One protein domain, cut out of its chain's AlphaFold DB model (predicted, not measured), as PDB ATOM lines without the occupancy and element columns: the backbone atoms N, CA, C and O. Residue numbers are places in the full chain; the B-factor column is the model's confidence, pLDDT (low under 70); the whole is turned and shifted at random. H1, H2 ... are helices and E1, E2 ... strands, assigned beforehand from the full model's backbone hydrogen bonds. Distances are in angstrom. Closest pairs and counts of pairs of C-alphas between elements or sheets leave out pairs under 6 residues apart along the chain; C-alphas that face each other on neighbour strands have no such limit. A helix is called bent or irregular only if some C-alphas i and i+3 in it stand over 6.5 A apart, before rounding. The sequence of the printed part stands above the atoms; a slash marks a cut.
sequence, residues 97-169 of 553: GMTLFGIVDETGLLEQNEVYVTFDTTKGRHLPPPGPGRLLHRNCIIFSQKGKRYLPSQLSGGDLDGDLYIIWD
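Overview. This is residues 97 to 169 of the 553 residues of the protein "RNA-dependent RNA polymerase" of Aspergillus sp. HF37 (UniProt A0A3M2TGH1). Little regular structure is here: bent E1 joins the hairpin E2 and E3 to E4 in a small, strongly twisted sheet, with unnamed residues 119 to 139 looping out at one end and short H1 toward the other. The 73 printed residues run E1, E2, E3, H1, E4, mostly strand, with 24 in named elements; the mixed sheet's order is E2 E3 E1 E4. The whole is compact, radius of gyration of the C-alphas 12.3 A, spanning 38 by 27 by 22 A.

Along the chain. Start at C-alpha 97, (70.888, 19.257, 97.709); E1, residues 97 to 104, runs 20.7 A and bends by 55 degrees at residue 101. Then find E2 at 115 to 118, E3 at 140 to 143, H1 at 151 to 154 and E4 at 164 to 167, ending at (72.386, 19.441, 101.528).

Arrangement. E1 pairs antiparallel with E4, where N 100 and O 165 are 2.9 A apart, and parallel with E3, N 103 and O 141 at 2.8 A. E2 and E3 form an antiparallel hairpin, N 142 and O 116 at 2.7 A. H1, too short for an O i to N i+4 pair, only grazes the sheet; its closest C-alphas to E3 are Leu 151 and Phe 143, 7.0 A.

Size, cuts and confidence. The printed part has no cut; E2 to E3 is a long link of 21 residues. Look for pLDDT under 70 at residues 121 to 137 and 166 to 167.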
ATOM      1  N   GLY A  97      69.567  19.869  97.664       78.31
ATOM      2  CA  GLY A  97      70.888  19.257  97.709       78.31
ATOM      3  C   GLY A  97      71.706  19.685  96.498       78.31
ATOM      4  O   GLY A  97      71.200  19.693  95.376       78.31
ATOM      5  N   MET A  98      72.972  20.023  96.721       77.62
ATOM      6  CA  MET A  98      73.904  20.433  95.675       77.62
ATOM      7  C   MET A  98      75.280  19.854  95.979       77.62
ATOM      8  O   MET A  98      75.603  19.536  97.111       77.62
ATOM      9  N   THR A  99      76.099  19.691  94.957       81.62
ATOM     10  CA  THR A  99      77.462  19.192  95.102       81.62
ATOM     11  C   THR A  99      78.395  20.314  94.663       81.62
ATOM     12  O   THR A  99      78.518  20.557  93.466       81.62
ATOM     13  N   LEU A 100      78.965  21.048  95.622       83.50
ATOM     14  CA  LEU A 100      79.836  22.204  95.375       83.50
ATOM     15  C   LEU A 100      81.247  21.965  95.903       83.50
ATOM     16  O   LEU A 100      81.421  21.303  96.925       83.50
ATOM     17  N   PHE A 101      82.224  22.585  95.243       85.56
ATOM     18  CA  PHE A 101      83.605  22.622  95.711       85.56
ATOM     19  C   PHE A 101      83.743  23.487  96.960       85.56
ATOM     20  O   PHE A 101      83.178  24.585  97.028       85.56
ATOM     21  N   GLY A 102      84.511  22.992  97.926       86.38
ATOM     22  CA  GLY A 102      84.922  23.759  99.093       86.38
ATOM     23  C   GLY A 102      86.085  24.694  98.795       86.38
ATOM     24  O   GLY A 102      87.079  24.271  98.216       86.38
ATOM     25  N   ILE A 103      85.997  25.939  99.261       86.44
ATOM     26  CA  ILE A 103      87.117  26.885  99.304       86.44
ATOM     27  C   ILE A 103      87.216  27.544 100.681       86.44
ATOM     28  O   ILE A 103      86.262  27.538 101.461       86.44
ATOM     29  N   VAL A 104      88.378  28.117 100.991       88.06
ATOM     30  CA  VAL A 104      88.606  28.860 102.235       88.06
ATOM     31  C   VAL A 104      88.234  30.332 102.062       88.06
ATOM     32  O   VAL A 104      88.433  30.919 101.001       88.06
ATOM     33  N   ASP A 105      87.700  30.941 103.117       88.12
ATOM     34  CA  ASP A 105      87.512  32.385 103.192       88.12
ATOM     35  C   ASP A 105      88.847  33.110 103.424       88.12
ATOM     36  O   ASP A 105      89.277  33.310 104.563       88.12
ATOM     37  N   GLU A 106      89.477  33.551 102.337       85.56
ATOM     38  CA  GLU A 106      90.690  34.379 102.379       85.56
ATOM     39  C   GLU A 106      90.437  35.783 102.954       85.56
ATOM     40  O   GLU A 106      91.359  36.436 103.441       85.56
ATOM     41  N   THR A 107      89.187  36.259 102.936       83.50
ATOM     42  CA  THR A 107      88.837  37.618 103.373       83.50
ATOM     43  C   THR A 107      88.690  37.740 104.889       83.50
ATOM     44  O   THR A 107      88.816  38.835 105.437       83.50
ATOM     45  N   GLY A 108      88.432  36.623 105.578       84.25
ATOM     46  CA  GLY A 108      88.200  36.586 107.025       84.25
ATOM     47  C   GLY A 108      86.869  37.200 107.471       84.25
ATOM     48  O   GLY A 108      86.712  37.508 108.657       84.25
ATOM     49  N   LEU A 109      85.925  37.376 106.542       86.00
ATOM     50  CA  LEU A 109      84.588  37.906 106.804       86.00
ATOM     51  C   LEU A 109      83.698  36.905 107.552       86.00
ATOM     52  O   LEU A 109      82.872  37.333 108.351       86.00
ATOM     53  N   LEU A 110      83.864  35.600 107.319       88.88
ATOM     54  CA  LEU A 110      83.048  34.565 107.957       88.88
ATOM     55  C   LEU A 110      83.499  34.305 109.394       88.88
ATOM     56  O   LEU A 110      84.693  34.117 109.664       88.88
ATOM     57  N   GLU A 111      82.552  34.246 110.328       90.75
ATOM     58  CA  GLU A 111      82.809  33.817 111.702       90.75
ATOM     59  C   GLU A 111      82.921  32.292 111.831       90.75
ATOM     60  O   GLU A 111      82.653  31.527 110.902       90.75
ATOM     61  N   GLN A 112      83.379  31.824 112.997       88.06
ATOM     62  CA  GLN A 112      83.479  30.390 113.258       88.06
ATOM     63  C   GLN A 112      82.100  29.720 113.098       88.06
ATOM     64  O   GLN A 112      81.124  30.149 113.707       88.06
ATOM     65  N   ASN A 113      82.058  28.610 112.352       85.31
ATOM     66  CA  ASN A 113      80.850  27.853 111.982       85.31
ATOM     67  C   ASN A 113      79.919  28.552 110.976       85.31
ATOM     68  O   ASN A 113      78.813  28.068 110.743       85.31
ATOM     69  N   GLU A 114      80.362  29.640 110.348       88.50
ATOM     70  CA  GLU A 114      79.663  30.236 109.213       88.50
ATOM     71  C   GLU A 114      80.240  29.737 107.887       88.50
ATOM     72  O   GLU A 114      81.446  29.511 107.734       88.50
ATOM     73  N   VAL A 115      79.344  29.569 106.918       87.62
ATOM     74  CA  VAL A 115      79.677  29.232 105.537       87.62
ATOM     75  C   VAL A 115      78.920  30.153 104.598       87.62
ATOM     76  O   VAL A 115      77.791  30.555 104.882       87.62
ATOM     77  N   TYR A 116      79.526  30.455 103.457       85.50
ATOM     78  CA  TYR A 116      78.874  31.202 102.390       85.50
ATOM     79  C   TYR A 116      78.766  30.343 101.136       85.50
ATOM     80  O   TYR A 116      79.718  29.671 100.757       85.50
ATOM     81  N   VAL A 117      77.596  30.328 100.503       82.94
ATOM     82  CA  VAL A 117      77.297  29.435  99.377       82.94
ATOM     83  C   VAL A 117      76.877  30.265  98.173       82.94
ATOM     84  O   VAL A 117      75.940  31.058  98.264       82.94
ATOM     85  N   THR A 118      77.534  30.045  97.034       79.38
ATOM     86  CA  THR A 118      77.185  30.670  95.752       79.38
ATOM     87  C   THR A 118      77.074  29.619  94.668       79.38
ATOM     88  O   THR A 118      77.915  28.732  94.547       79.38
ATOM     89  N   PHE A 119      76.051  29.722  93.829       78.44
ATOM     90  CA  PHE A 119      75.908  28.873  92.651       78.44
ATOM     91  C   PHE A 119      75.048  29.558  91.594       78.44
ATOM     92  O   PHE A 119      74.155  30.341  91.911       78.44
ATOM     93  N   ASP A 120      75.312  29.239  90.334       72.19
ATOM     94  CA  ASP A 120      74.468  29.620  89.215       72.19
ATOM     95  C   ASP A 120      73.324  28.608  89.095       72.19
ATOM     96  O   ASP A 120      73.526  27.388  89.081       72.19
ATOM     97  N   THR A 121      72.091  29.095  88.975       61.66
ATOM     98  CA  THR A 121      70.929  28.246  88.703       61.66
ATOM     99  C   THR A 121      70.969  27.731  87.271       61.66
ATOM    100  O   THR A 121      70.323  28.249  86.361       61.66
ATOM    101  N   THR A 122      71.698  26.645  87.043       52.28
ATOM    102  CA  THR A 122      71.635  25.946  85.763       52.28
ATOM    103  C   THR A 122      70.309  25.180  85.645       52.28
ATOM    104  O   THR A 122      70.002  24.253  86.394       52.28
ATOM    105  N   LYS A 123      69.496  25.574  84.656       53.59
ATOM    106  CA  LYS A 123      68.391  24.776  84.080       53.59
ATOM    107  C   LYS A 123      67.241  24.380  85.035       53.59
ATOM    108  O   LYS A 123      66.531  23.421  84.754       53.59
ATOM    109  N   GLY A 124      67.010  25.099  86.138       54.72
ATOM    110  CA  GLY A 124      65.844  24.872  87.013       54.72
ATOM    111  C   GLY A 124      65.839  23.532  87.765       54.72
ATOM    112  O   GLY A 124      64.779  23.073  88.192       54.72
ATOM    113  N   ARG A 125      67.008  22.887  87.907       55.72
ATOM    114  CA  ARG A 125      67.189  21.654  88.697       55.72
ATOM    115  C   ARG A 125      67.208  21.922  90.209       55.72
ATOM    116  O   ARG A 125      66.818  21.048  90.976       55.72
ATOM    117  N   HIS A 126      67.618  23.127  90.603       58.66
ATOM    118  CA  HIS A 126      67.755  23.586  91.986       58.66
ATOM    119  C   HIS A 126      67.031  24.926  92.174       58.66
ATOM    120  O   HIS A 126      66.837  25.669  91.206       58.66
ATOM    121  N   LEU A 127      66.617  25.228  93.408       56.12
ATOM    122  CA  LEU A 127      66.053  26.533  93.773       56.12
ATOM    123  C   LEU A 127      67.125  27.642  93.703       56.12
ATOM    124  O   LEU A 127      68.312  27.332  93.814       56.12
ATOM    125  N   PRO A 128      66.738  28.916  93.486       57.72
ATOM    126  CA  PRO A 128      67.689  30.024  93.412       57.72
ATOM    127  C   PRO A 128      68.468  30.217  94.720       57.72
ATOM    128  O   PRO A 128      67.906  29.986  95.792       57.72
ATOM    129  N   PRO A 129      69.748  30.635  94.643       59.72
ATOM    130  CA  PRO A 129      70.573  30.861  95.825       59.72
ATOM    131  C   PRO A 129      70.030  32.024  96.678       59.72
ATOM    132  O   PRO A 129      69.309  32.887  96.161       59.72
ATOM    133  N   PRO A 130      70.408  32.104  97.969       57.41
ATOM    134  CA  PRO A 130      70.274  33.337  98.741       57.41
ATOM    135  C   PRO A 130      71.032  34.497  98.056       57.41
ATOM    136  O   PRO A 130      71.956  34.271  97.277       57.41
ATOM    137  N   GLY A 131      70.591  35.739  98.294       56.47
ATOM    138  CA  GLY A 131      70.994  36.929  97.524       56.47
ATOM    139  C   GLY A 131      72.514  37.177  97.407       56.47
ATOM    140  O   GLY A 131      73.293  36.685  98.225       56.47
ATOM    141  N   PRO A 132      72.951  37.951  96.393       53.34
ATOM    142  CA  PRO A 132      74.363  38.114  96.054       53.34
ATOM    143  C   PRO A 132      75.154  38.762  97.197       53.34
ATOM    144  O   PRO A 132      74.825  39.847  97.671       53.34
ATOM    145  N   GLY A 133      76.220  38.084  97.616       55.62
ATOM    146  CA  GLY A 133      77.251  38.593  98.516       55.62
ATOM    147  C   GLY A 133      78.472  39.072  97.730       55.62
ATOM    148  O   GLY A 133      78.546  38.947  96.511       55.62
ATOM    149  N   ARG A 134      79.447  39.647  98.437       55.12
ATOM    150  CA  ARG A 134      80.583  40.398  97.867       55.12
ATOM    151  C   ARG A 134      81.733  39.525  97.323       55.12
ATOM    152  O   ARG A 134      82.818  40.048  97.089       55.12
ATOM    153  N   LEU A 135      81.524  38.216  97.162       54.88
ATOM    154  CA  LEU A 135      82.565  37.232  96.839       54.88
ATOM    155  C   LEU A 135      82.517  36.858  95.346       54.88
ATOM    156  O   LEU A 135      81.453  36.580  94.797       54.88
ATOM    157  N   LEU A 136      83.684  36.883  94.691       56.97
ATOM    158  CA  LEU A 136      83.861  36.728  93.235       56.97
ATOM    159  C   LEU A 136      83.723  35.280  92.732       56.97
ATOM    160  O   LEU A 136      83.649  35.056  91.524       56.97
ATOM    161  N   HIS A 137      83.680  34.296  93.632       63.62
ATOM    162  CA  HIS A 137      83.598  32.883  93.268       63.62
ATOM    163  C   HIS A 137      82.139  32.428  93.146       63.62
ATOM    164  O   HIS A 137      81.300  32.735  93.995       63.62
ATOM    165  N   ARG A 138      81.836  31.695  92.069       72.69
ATOM    166  CA  ARG A 138      80.526  31.085  91.798       72.69
ATOM    167  C   ARG A 138      80.653  29.565  91.806       72.69
ATOM    168  O   ARG A 138      81.690  29.039  91.415       72.69
ATOM    169  N   ASN A 139      79.572  28.878  92.167       79.62
ATOM    170  CA  ASN A 139      79.478  27.412  92.221       79.62
ATOM    171  C   ASN A 139      80.407  26.775  93.272       79.62
ATOM    172  O   ASN A 139      80.973  25.706  93.046       79.62
ATOM    173  N   CYS A 140      80.537  27.417  94.434       83.62
ATOM    174  CA  CYS A 140      81.378  26.964  95.538       83.62
ATOM    175  C   CYS A 140      80.718  27.201  96.904       83.62
ATOM    176  O   CYS A 140      79.851  28.067  97.067       83.62
ATOM    177  N   ILE A 141      81.174  26.446  97.902       86.31
ATOM    178  CA  ILE A 141      80.959  26.732  99.319       86.31
ATOM    179  C   ILE A 141      82.251  27.284  99.916       86.31
ATOM    180  O   ILE A 141      83.333  26.750  99.694       86.31
ATOM    181  N   ILE A 142      82.128  28.363 100.674       87.00
ATOM    182  CA  ILE A 142      83.229  29.094 101.285       87.00
ATOM    183  C   ILE A 142      83.180  28.838 102.787       87.00
ATOM    184  O   ILE A 142      82.174  29.133 103.438       87.00
ATOM    185  N   PHE A 143      84.252  28.266 103.324       90.12
ATOM    186  CA  PHE A 143      84.394  27.912 104.731       90.12
ATOM    187  C   PHE A 143      85.206  28.961 105.487       90.12
ATOM    188  O   PHE A 143      86.243  29.416 105.005       90.12
ATOM    189  N   SER A 144      84.778  29.299 106.706       90.50
ATOM    190  CA  SER A 144      85.557  30.179 107.578       90.50
ATOM    191  C   SER A 144      86.943  29.601 107.897       90.50
ATOM    192  O   SER A 144      87.097  28.411 108.184       90.50
ATOM    193  N   GLN A 145      87.947  30.478 107.921       88.38
ATOM    194  CA  GLN A 145      89.288  30.183 108.437       88.38
ATOM    195  C   GLN A 145      89.383  30.260 109.975       88.38
ATOM    196  O   GLN A 145      90.436  29.973 110.545       88.38
ATOM    197  N   LYS A 146      88.304  30.655 110.669       88.88
ATOM    198  CA  LYS A 146      88.272  30.823 112.130       88.88
ATOM    199  C   LYS A 146      87.819  29.539 112.836       88.88
ATOM    200  O   LYS A 146      86.920  28.837 112.381       88.88
ATOM    201  N   GLY A 147      88.395  29.273 114.010       87.06
ATOM    202  CA  GLY A 147      88.026  28.158 114.889       87.06
ATOM    203  C   GLY A 147      89.205  27.264 115.272       87.06
ATOM    204  O   GLY A 147      90.320  27.434 114.794       87.06
ATOM    205  N   LYS A 148      88.964  26.301 116.171       84.12
ATOM    206  CA  LYS A 148      90.006  25.368 116.655       84.12
ATOM    207  C   LYS A 148      90.350  24.260 115.654       84.12
ATOM    208  O   LYS A 148      91.452  23.727 115.691       84.12
ATOM    209  N   ARG A 149      89.389  23.882 114.810       84.50
ATOM    210  CA  ARG A 149      89.511  22.831 113.795       84.50
ATOM    211  C   ARG A 149      88.708  23.241 112.570       84.50
ATOM    212  O   ARG A 149      87.537  23.586 112.713       84.50
ATOM    213  N   TYR A 150      89.329  23.153 111.400       84.06
ATOM    214  CA  TYR A 150      88.708  23.459 110.112       84.06
ATOM    215  C   TYR A 150      87.441  22.621 109.884       84.06
ATOM    216  O   TYR A 150      87.445  21.418 110.154       84.06
ATOM    217  N   LEU A 151      86.368  23.247 109.386       85.81
ATOM    218  CA  LEU A 151      85.079  22.582 109.164       85.81
ATOM    219  C   LEU A 151      85.168  21.400 108.169       85.81
ATOM    220  O   LEU A 151      84.646  20.342 108.514       85.81
ATOM    221  N   PRO A 152      85.888  21.494 107.028       85.50
ATOM    222  CA  PRO A 152      86.137  20.348 106.136       85.50
ATOM    223  C   PRO A 152      86.663  19.101 106.860       85.50
ATOM    224  O   PRO A 152      86.106  18.013 106.736       85.50
ATOM    225  N   SER A 153      87.638  19.279 107.756       85.12
ATOM    226  CA  SER A 153      88.221  18.178 108.536       85.12
ATOM    227  C   SER A 153      87.201  17.490 109.450       85.12
ATOM    228  O   SER A 153      87.359  16.316 109.789       85.12
ATOM    229  N   GLN A 154      86.148  18.193 109.876       85.88
ATOM    230  CA  GLN A 154      85.064  17.625 110.683       85.88
ATOM    231  C   GLN A 154      84.103  16.760 109.847       85.88
ATOM    232  O   GLN A 154      83.390  15.921 110.398       85.88
ATOM    233  N   LEU A 155      84.114  16.917 108.521       83.88
ATOM    234  CA  LEU A 155      83.258  16.224 107.563       83.88
ATOM    235  C   LEU A 155      83.992  15.013 106.978       83.88
ATOM    236  O   LEU A 155      84.396  14.993 105.825       83.88
ATOM    237  N   SER A 156      84.148  13.968 107.793       78.75
ATOM    238  CA  SER A 156      84.830  12.723 107.406       78.75
ATOM    239  C   SER A 156      86.346  12.842 107.170       78.75
ATOM    240  O   SER A 156      86.922  11.996 106.487       78.75
ATOM    241  N   GLY A 157      86.998  13.849 107.763       78.12
ATOM    242  CA  GLY A 157      88.434  14.081 107.586       78.12
ATOM    243  C   GLY A 157      88.782  14.782 106.275       78.12
ATOM    244  O   GLY A 157      89.941  14.728 105.879       78.12
ATOM    245  N   GLY A 158      87.792  15.409 105.636       80.25
ATOM    246  CA  GLY A 158      87.948  16.103 104.368       80.25
ATOM    247  C   GLY A 158      88.863  17.324 104.419       80.25
ATOM    248  O   GLY A 158      89.211  17.847 105.486       80.25
ATOM    249  N   ASP A 159      89.227  17.792 103.238       80.62
ATOM    250  CA  ASP A 159      90.014  18.989 103.005       80.62
ATOM    251  C   ASP A 159      89.407  19.836 101.863       80.62
ATOM    252  O   ASP A 159      88.187  19.870 101.671       80.62
ATOM    253  N   LEU A 160      90.229  20.653 101.203       81.31
ATOM    254  CA  LEU A 160      89.813  21.574 100.142       81.31
ATOM    255  C   LEU A 160      90.499  21.251  98.805       81.31
ATOM    256  O   LEU A 160      90.607  22.127  97.949       81.31
ATOM    257  N   ASP A 161      90.990  20.021  98.618       78.56
ATOM    258  CA  ASP A 161      91.688  19.597  97.396       78.56
ATOM    259  C   ASP A 161      90.743  19.134  96.264       78.56
ATOM    260  O   ASP A 161      91.167  18.932  95.123       78.56
ATOM    261  N   GLY A 162      89.449  19.017  96.566       70.44
ATOM    262  CA  GLY A 162      88.439  18.505  95.640       70.44
ATOM    263  C   GLY A 162      87.152  18.010  96.297       70.44
ATOM    264  O   GLY A 162      86.245  17.574  95.582       70.44
ATOM    265  N   ASP A 163      87.048  18.082  97.627       74.50
ATOM    266  CA  ASP A 163      85.863  17.640  98.351       74.50
ATOM    267  C   ASP A 163      84.596  18.397  97.958       74.50
ATOM    268  O   ASP A 163      84.575  19.607  97.695       74.50
ATOM    269  N   LEU A 164      83.506  17.633  97.950       71.75
ATOM    270  CA  LEU A 164      82.214  18.079  97.480       71.75
ATOM    271  C   LEU A 164      81.189  18.067  98.606       71.75
ATOM    272  O   LEU A 164      80.964  17.057  99.275       71.75
ATOM    273  N   TYR A 165      80.502  19.190  98.754       72.00
ATOM    274  CA  TYR A 165      79.613  19.451  99.875       72.00
ATOM    275  C   TYR A 165      78.218  19.821  99.374       72.00
ATOM    276  O   TYR A 165      78.124  20.503  98.356       72.00
ATOM    277  N   ILE A 166      77.185  19.409 100.136       65.19
ATOM    278  CA  ILE A 166      75.936  20.147 100.453       65.19
ATOM    279  C   ILE A 166      74.613  19.348 100.378       65.19
ATOM    280  O   ILE A 166      74.197  18.810  99.354       65.19
ATOM    281  N   ILE A 167      73.856  19.441 101.477       63.72
ATOM    282  CA  ILE A 167      72.386  19.441 101.528       63.72
ATOM    283  C   ILE A 167      71.999  20.534 102.530       63.72
ATOM    284  O   ILE A 167      72.549  20.537 103.628       63.72
ATOM    285  N   TRP A 168      71.089  21.448 102.177       70.25
ATOM    286  CA  TRP A 168      70.609  22.501 103.093       70.25
ATOM    287  C   TRP A 168      69.104  22.441 103.367       70.25
ATOM    288  O   TRP A 168      68.565  23.392 103.927       70.25
ATOM    289  N   ASP A 169      68.435  21.355 102.973       77.25
ATOM    290  CA  ASP A 169      66.983  21.208 103.106       77.25
ATOM    291  C   ASP A 169      66.512  21.512 104.545       77.25
ATOM    292  O   ASP A 169      66.840  20.755 105.460       77.25
TER     293      ASP A 169